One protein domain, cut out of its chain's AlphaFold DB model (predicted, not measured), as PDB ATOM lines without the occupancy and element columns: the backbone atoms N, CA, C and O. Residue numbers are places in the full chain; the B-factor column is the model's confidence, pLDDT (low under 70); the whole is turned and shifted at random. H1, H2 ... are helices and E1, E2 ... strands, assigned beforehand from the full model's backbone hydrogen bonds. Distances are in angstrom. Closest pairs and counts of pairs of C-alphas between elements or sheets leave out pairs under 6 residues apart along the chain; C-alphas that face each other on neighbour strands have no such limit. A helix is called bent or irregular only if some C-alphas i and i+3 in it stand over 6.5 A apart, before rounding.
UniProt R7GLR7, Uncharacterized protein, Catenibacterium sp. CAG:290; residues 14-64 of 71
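AT A GLANCE: This is residues 14 to 64 of the 71 residues of an uncharacterized protein of Catenibacterium sp. CAG:290 (UniProt R7GLR7). This is a small, rounded cluster of three helices with H1 between the other two: the end of H1 packs on H3 at a steep angle, short H2 packs on H1, and the first residues fold back as a small hook that pairs residues 14 to 15 with residues 20 to 21 of E1. The printed part has 51 residues, with the named elements E1, H1, H2 and H3 in that order along the chain. Its class is mostly helix, and its one named strand pairs with no named strand. The whole is compact and rounded, with a radius of gyration of the C-alphas of 9.6 A and spans of 23 by 20 by 17 A.

HOW THE PARTS SIT: Start at Tyr 14: residues 14 to 15 pair antiparallel with residues 20 to 21 of E1, the strand of residues 20 to 22. Go on to H1, residues 24 to 34; E1 and H1 meet only through their link, which is tight with 1 residue between them. Next look at H2, residues 44 to 48: it touches H1, and the closest C-alphas, those of Ser 30 and Leu 46, are 6.5 A apart. Last comes H3, residues 51 to 62, which touches H1 where the closest C-alphas, those of Ile 34 and Phe 58, are 5.8 A apart. H1 and H3 run opposite ways at a steep tilt of 58 degrees. H2 and H3 are apart, though a tight link of 2 residues joins them; E1 is apart from H2 and from H3. In H1 every O i to N i+4 pair is within hydrogen-bond range; in H3 it is 6 of 8, and in H2 it is 0 of 1, beside 2 of 2 O i to N i+3 pairs.

IN THESE COORDINATES: Find C-alpha 20 at (20.379, 89.007, 28.623), where E1 begins; it is 6.3 A from first to last C-alpha. Find C-alpha 24 at (30.480, 84.588, 35.095); from there H1 runs 15.2 A to C-alpha 34. H2 is 8.0 A long from C-alpha 44 to C-alpha 48. H3 runs 17.7 A from C-alpha 51 to C-alpha 62 at (36.391, 93.491, 23.118); it is irregular, with C-alphas 52 and 55 at 7.2 A where a regular helix has about 5 A.

THE WHOLE: The two C-alphas farthest apart, those of Cys 24 and Asp 52, are 25.0 A from each other, while those of Tyr 14 and Cys 64, the first and last printed, are 10.1 A apart. The printed part has no cut, and no link is long; the one from H1 to H2, with 9 residues between them, is short. In the B-factor column you will find a mean pLDDT of the printed part of 93.4, and no printed residue is under 70.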
ATOM      1  N   TYR A  14      24.960  91.758  32.537       95.69
ATOM      2  CA  TYR A  14      24.310  91.921  31.245       95.69
ATOM      3  C   TYR A  14      25.323  91.743  30.110       95.69
ATOM      4  O   TYR A  14      26.290  92.502  30.010       95.69
ATOM      5  N   CYS A  15      25.071  90.780  29.222       96.38
ATOM      6  CA  CYS A  15      25.895  90.553  28.045       96.38
ATOM      7  C   CYS A  15      25.240  91.140  26.779       96.38
ATOM      8  O   CYS A  15      24.161  90.695  26.378       96.38
ATOM      9  N   PRO A  16      25.896  92.084  26.076       94.75
ATOM     10  CA  PRO A  16      25.365  92.691  24.849       94.75
ATOM     11  C   PRO A  16      25.381  91.753  23.628       94.75
ATOM     12  O   PRO A  16      24.844  92.101  22.569       94.75
ATOM     13  N   VAL A  17      26.032  90.591  23.739       95.94
ATOM     14  CA  VAL A  17      26.025  89.546  22.707       95.94
ATOM     15  C   VAL A  17      24.739  88.725  22.800       95.94
ATOM     16  O   VAL A  17      24.008  88.651  21.818       95.94
ATOM     17  N   PHE A  18      24.419  88.206  23.990       95.81
ATOM     18  CA  PHE A  18      23.227  87.379  24.236       95.81
ATOM     19  C   PHE A  18      21.966  88.181  24.581       95.81
ATOM     20  O   PHE A  18      20.880  87.608  24.690       95.81
ATOM     21  N   ASN A  19      22.112  89.498  24.765       95.44
ATOM     22  CA  ASN A  19      21.036  90.435  25.086       95.44
ATOM     23  C   ASN A  19      20.233  90.015  26.336       95.44
ATOM     24  O   ASN A  19      19.008  90.122  26.371       95.44
ATOM     25  N   ARG A  20      20.935  89.488  27.349       97.06
ATOM     26  CA  ARG A  20      20.379  89.007  28.623       97.06
ATOM     27  C   ARG A  20      21.431  89.070  29.734       97.06
ATOM     28  O   ARG A  20      22.613  89.284  29.457       97.06
ATOM     29  N   ILE A  21      20.992  88.885  30.975       97.06
ATOM     30  CA  ILE A  21      21.898  88.646  32.105       97.06
ATOM     31  C   ILE A  21      22.409  87.205  32.007       97.06
ATOM     32  O   ILE A  21      21.608  86.294  31.796       97.06
ATOM     33  N   ILE A  22      23.722  87.033  32.115       96.69
ATOM     34  CA  ILE A  22      24.414  85.742  32.157       96.69
ATOM     35  C   ILE A  22      25.362  85.720  33.357       96.69
ATOM     36  O   ILE A  22      25.820  86.777  33.807       96.69
ATOM     37  N   ASP A  23      25.671  84.525  33.843       96.25
ATOM     38  CA  ASP A  23      26.654  84.330  34.904       96.25
ATOM     39  C   ASP A  23      28.106  84.515  34.406       96.25
ATOM     40  O   ASP A  23      28.385  84.777  33.224       96.25
ATOM     41  N   CYS A  24      29.049  84.449  35.349       94.06
ATOM     42  CA  CYS A  24      30.480  84.588  35.095       94.06
ATOM     43  C   CYS A  24      31.053  83.496  34.184       94.06
ATOM     44  O   CYS A  24      31.882  83.796  33.320       94.06
ATOM     45  N   GLU A  25      30.590  82.259  34.354       94.56
ATOM     46  CA  GLU A  25      31.082  81.073  33.658       94.56
ATOM     47  C   GLU A  25      30.696  81.138  32.180       94.56
ATOM     48  O   GLU A  25      31.574  81.124  31.316       94.56
ATOM     49  N   TRP A  26      29.415  81.387  31.889       95.19
ATOM     50  CA  TRP A  26      28.913  81.625  30.538       95.19
ATOM     51  C   TRP A  26      29.708  82.745  29.868       95.19
ATOM     52  O   TRP A  26      30.173  82.593  28.732       95.19
ATOM     53  N   CYS A  27      29.877  83.884  30.550       95.06
ATOM     54  CA  CYS A  27      30.587  85.028  29.985       95.06
ATOM     55  C   CYS A  27      32.022  84.663  29.584       95.06
ATOM     56  O   CYS A  27      32.443  84.985  28.470       95.06
ATOM     57  N   TYR A  28      32.755  83.989  30.470       92.81
ATOM     58  CA  TYR A  28      34.137  83.589  30.236       92.81
ATOM     59  C   TYR A  28      34.254  82.547  29.116       92.81
ATOM     60  O   TYR A  28      35.022  82.742  28.173       92.81
ATOM     61  N   GLU A  29      33.455  81.482  29.155       94.31
ATOM     62  CA  GLU A  29      33.476  80.438  28.127       94.31
ATOM     63  C   GLU A  29      33.122  81.005  26.751       94.31
ATOM     64  O   GLU A  29      33.855  80.809  25.776       94.31
ATOM     65  N   SER A  30      32.059  81.807  26.678       94.75
ATOM     66  CA  SER A  30      31.658  82.478  25.442       94.75
ATOM     67  C   SER A  30      32.754  83.401  24.914       94.75
ATOM     68  O   SER A  30      33.024  83.387  23.713       94.75
ATOM     69  N   LEU A  31      33.427  84.161  25.784       93.88
ATOM     70  CA  LEU A  31      34.560  85.009  25.405       93.88
ATOM     71  C   LEU A  31      35.696  84.180  24.789       93.88
ATOM     72  O   LEU A  31      36.224  84.552  23.738       93.88
ATOM     73  N   MET A  32      36.033  83.038  25.392       92.62
ATOM     74  CA  MET A  32      37.069  82.128  24.897       92.62
ATOM     75  C   MET A  32      36.723  81.556  23.519       92.62
ATOM     76  O   MET A  32      37.586  81.500  22.636       92.62
ATOM     77  N   GLY A  33      35.467  81.161  23.298       93.81
ATOM     78  CA  GLY A  33      35.024  80.645  22.002       93.81
ATOM     79  C   GLY A  33      34.911  81.723  20.922       93.81
ATOM     80  O   GLY A  33      35.388  81.517  19.805       93.81
ATOM     81  N   ILE A  34      34.359  82.896  21.250       93.56
ATOM     82  CA  ILE A  34      34.269  84.050  20.338       93.56
ATOM     83  C   ILE A  34      35.668  84.512  19.905       93.56
ATOM     84  O   ILE A  34      35.885  84.831  18.737       93.56
ATOM     85  N   SER A  35      36.640  84.464  20.816       90.50
ATOM     86  CA  SER A  35      38.038  84.842  20.558       90.50
ATOM     87  C   SER A  35      38.864  83.744  19.893       90.50
ATOM     88  O   SER A  35      40.067  83.915  19.700       90.50
ATOM     89  N   LYS A  36      38.245  82.606  19.547       89.50
ATOM     90  CA  LYS A  36      38.899  81.434  18.938       89.50
ATOM     91  C   LYS A  36      40.023  80.834  19.799       89.50
ATOM     92  O   LYS A  36      40.875  80.116  19.280       89.50
ATOM     93  N   LEU A  37      40.011  81.098  21.109       89.44
ATOM     94  CA  LEU A  37      40.920  80.500  22.095       89.44
ATOM     95  C   LEU A  37      40.419  79.127  22.565       89.44
ATOM     96  O   LEU A  37      41.210  78.282  22.980       89.44
ATOM     97  N   ALA A  38      39.112  78.884  22.450       89.19
ATOM     98  CA  ALA A  38      38.473  77.587  22.633       89.19
ATOM     99  C   ALA A  38      37.690  77.183  21.373       89.19
ATOM    100  O   ALA A  38      37.301  78.019  20.555       89.19
ATOM    101  N   LYS A  39      37.441  75.878  21.202       88.88
ATOM    102  CA  LYS A  39      36.589  75.391  20.108       88.88
ATOM    103  C   LYS A  39      35.152  75.843  20.356       88.88
ATOM    104  O   LYS A  39      34.577  75.445  21.362       88.88
ATOM    105  N   LYS A  40      34.547  76.568  19.406       87.62
ATOM    106  CA  LYS A  40      33.129  76.979  19.466       87.62
ATOM    107  C   LYS A  40      32.195  75.808  19.797       87.62
ATOM    108  O   LYS A  40      31.333  75.945  20.645       87.62
ATOM    109  N   SER A  41      32.440  74.630  19.220       89.81
ATOM    110  CA  SER A  41      31.643  73.418  19.466       89.81
ATOM    111  C   SER A  41      31.690  72.887  20.908       89.81
ATOM    112  O   SER A  41      30.981  71.936  21.217       89.81
ATOM    113  N   ALA A  42      32.583  73.402  21.757       90.25
ATOM    114  CA  ALA A  42      32.651  73.041  23.169       90.25
ATOM    115  C   ALA A  42      31.759  73.933  24.051       90.25
ATOM    116  O   ALA A  42      31.555  73.584  25.207       90.25
ATOM    117  N   ILE A  43      31.232  75.038  23.512       92.81
ATOM    118  CA  ILE A  43      30.478  76.060  24.246       92.81
ATOM    119  C   ILE A  43      29.098  76.162  23.596       92.81
ATOM    120  O   ILE A  43      28.940  76.770  22.534       92.81
ATOM    121  N   LYS A  44      28.105  75.507  24.198       92.62
ATOM    122  CA  LYS A  44      26.766  75.315  23.607       92.62
ATOM    123  C   LYS A  44      26.017  76.631  23.440       92.62
ATOM    124  O   LYS A  44      25.219  76.802  22.530       92.62
ATOM    125  N   GLU A  45      26.310  77.576  24.308       92.88
ATOM    126  CA  GLU A  45      25.756  78.915  24.355       92.88
ATOM    127  C   GLU A  45      26.041  79.670  23.049       92.88
ATOM    128  O   GLU A  45      25.220  80.460  22.586       92.88
ATOM    129  N   LEU A  46      27.173  79.383  22.394       94.25
ATOM    130  CA  LEU A  46      27.533  79.989  21.111       94.25
ATOM    131  C   LEU A  46      26.700  79.474  19.932       94.25
ATOM    132  O   LEU A  46      26.754  80.093  18.867       94.25
ATOM    133  N   ASP A  47      25.914  78.406  20.099       94.25
ATOM    134  CA  ASP A  47      24.952  77.958  19.082       94.25
ATOM    135  C   ASP A  47      23.805  78.970  18.904       94.25
ATOM    136  O   ASP A  47      23.173  79.014  17.848       94.25
ATOM    137  N   GLU A  48      23.570  79.843  19.893       94.06
ATOM    138  CA  GLU A  48      22.627  80.960  19.774       94.06
ATOM    139  C   GLU A  48      23.143  82.087  18.857       94.06
ATOM    140  O   GLU A  48      22.375  82.960  18.443       94.06
ATOM    141  N   ILE A  49      24.441  82.085  18.528       93.56
ATOM    142  CA  ILE A  49      25.082  83.101  17.692       93.56
ATOM    143  C   ILE A  49      25.312  82.530  16.293       93.56
ATOM    144  O   ILE A  49      26.132  81.630  16.075       93.56
ATOM    145  N   ALA A  50      24.621  83.116  15.315       92.75
ATOM    146  CA  ALA A  50      24.828  82.801  13.909       92.75
ATOM    147  C   ALA A  50      26.295  83.030  13.496       92.75
ATOM    148  O   ALA A  50      26.953  83.962  13.962       92.75
ATOM    149  N   GLU A  51      26.824  82.173  12.621       89.25
ATOM    150  CA  GLU A  51      28.247  82.186  12.252       89.25
ATOM    151  C   GLU A  51      28.693  83.528  11.642       89.25
ATOM    152  O   GLU A  51      29.775  84.026  11.945       89.25
ATOM    153  N   ASP A  52      27.821  84.172  10.863       93.06
ATOM    154  CA  ASP A  52      28.041  85.494  10.266       93.06
ATOM    155  C   ASP A  52      28.029  86.646  11.289       93.06
ATOM    156  O   ASP A  52      28.405  87.771  10.960       93.06
ATOM    157  N   LYS A  53      27.628  86.378  12.539       94.06
ATOM    158  CA  LYS A  53      27.587  87.335  13.656       94.06
ATOM    159  C   LYS A  53      28.719  87.167  14.662       94.06
ATOM    160  O   LYS A  53      28.809  87.957  15.601       94.06
ATOM    161  N   MET A  54      29.605  86.192  14.467       92.56
ATOM    162  CA  MET A  54      30.723  85.944  15.382       92.56
ATOM    163  C   MET A  54      31.699  87.126  15.452       92.56
ATOM    164  O   MET A  54      32.169  87.464  16.535       92.56
ATOM    165  N   GLU A  55      31.962  87.798  14.328       93.44
ATOM    166  CA  GLU A  55      32.819  88.992  14.313       93.44
ATOM    167  C   GLU A  55      32.164  90.158  15.071       93.44
ATOM    168  O   GLU A  55      32.799  90.793  15.910       93.44
ATOM    169  N   ASP A  56      30.862  90.390  14.864       95.31
ATOM    170  CA  ASP A  56      30.105  91.401  15.615       95.31
ATOM    171  C   ASP A  56      30.127  91.102  17.127       95.31
ATOM    172  O   ASP A  56      30.275  92.012  17.950       95.31
ATOM    173  N   ALA A  57      29.996  89.825  17.506       95.44
ATOM    174  CA  ALA A  57      30.090  89.375  18.892       95.44
ATOM    175  C   ALA A  57      31.482  89.648  19.482       95.44
ATOM    176  O   ALA A  57      31.578  90.180  20.589       95.44
ATOM    177  N   PHE A  58      32.548  89.382  18.724       94.31
ATOM    178  CA  PHE A  58      33.922  89.677  19.128       94.31
ATOM    179  C   PHE A  58      34.140  91.174  19.366       94.31
ATOM    180  O   PHE A  58      34.621  91.565  20.430       94.31
ATOM    181  N   GLN A  59      33.699  92.034  18.444       94.06
ATOM    182  CA  GLN A  59      33.825  93.490  18.591       94.06
ATOM    183  C   GLN A  59      33.044  94.037  19.797       94.06
ATOM    184  O   GLN A  59      33.476  95.003  20.434       94.06
ATOM    185  N   LYS A  60      31.896  93.431  20.132       94.44
ATOM    186  CA  LYS A  60      31.137  93.755  21.350       94.44
ATOM    187  C   LYS A  60      31.879  93.314  22.608       94.44
ATOM    188  O   LYS A  60      32.020  94.116  23.530       94.44
ATOM    189  N   CYS A  61      32.359  92.071  22.642       93.88
ATOM    190  CA  CYS A  61      33.114  91.529  23.768       93.88
ATOM    191  C   CYS A  61      34.387  92.336  24.026       93.88
ATOM    192  O   CYS A  61      34.598  92.742  25.159       93.88
ATOM    193  N   LYS A  62      35.159  92.691  22.994       91.38
ATOM    194  CA  LYS A  62      36.391  93.491  23.118       91.38
ATOM    195  C   LYS A  62      36.188  94.842  23.821       91.38
ATOM    196  O   LYS A  62      37.090  95.343  24.480       91.38
ATOM    197  N   LYS A  63      34.999  95.439  23.697       90.44
ATOM    198  CA  LYS A  63      34.633  96.714  24.346       90.44
ATOM    199  C   LYS A  63      34.005  96.533  25.731       90.44
ATOM    200  O   LYS A  63      33.657  97.518  26.379       90.44
ATOM    201  N   CYS A  64      33.789  95.295  26.162       91.25
ATOM    202  CA  CYS A  64      33.159  94.983  27.433       91.25
ATOM    203  C   CYS A  64      34.145  95.189  28.586       91.25
ATOM    204  O   CYS A  64      35.290  94.758  28.506       91.25
TER     205      CYS A  64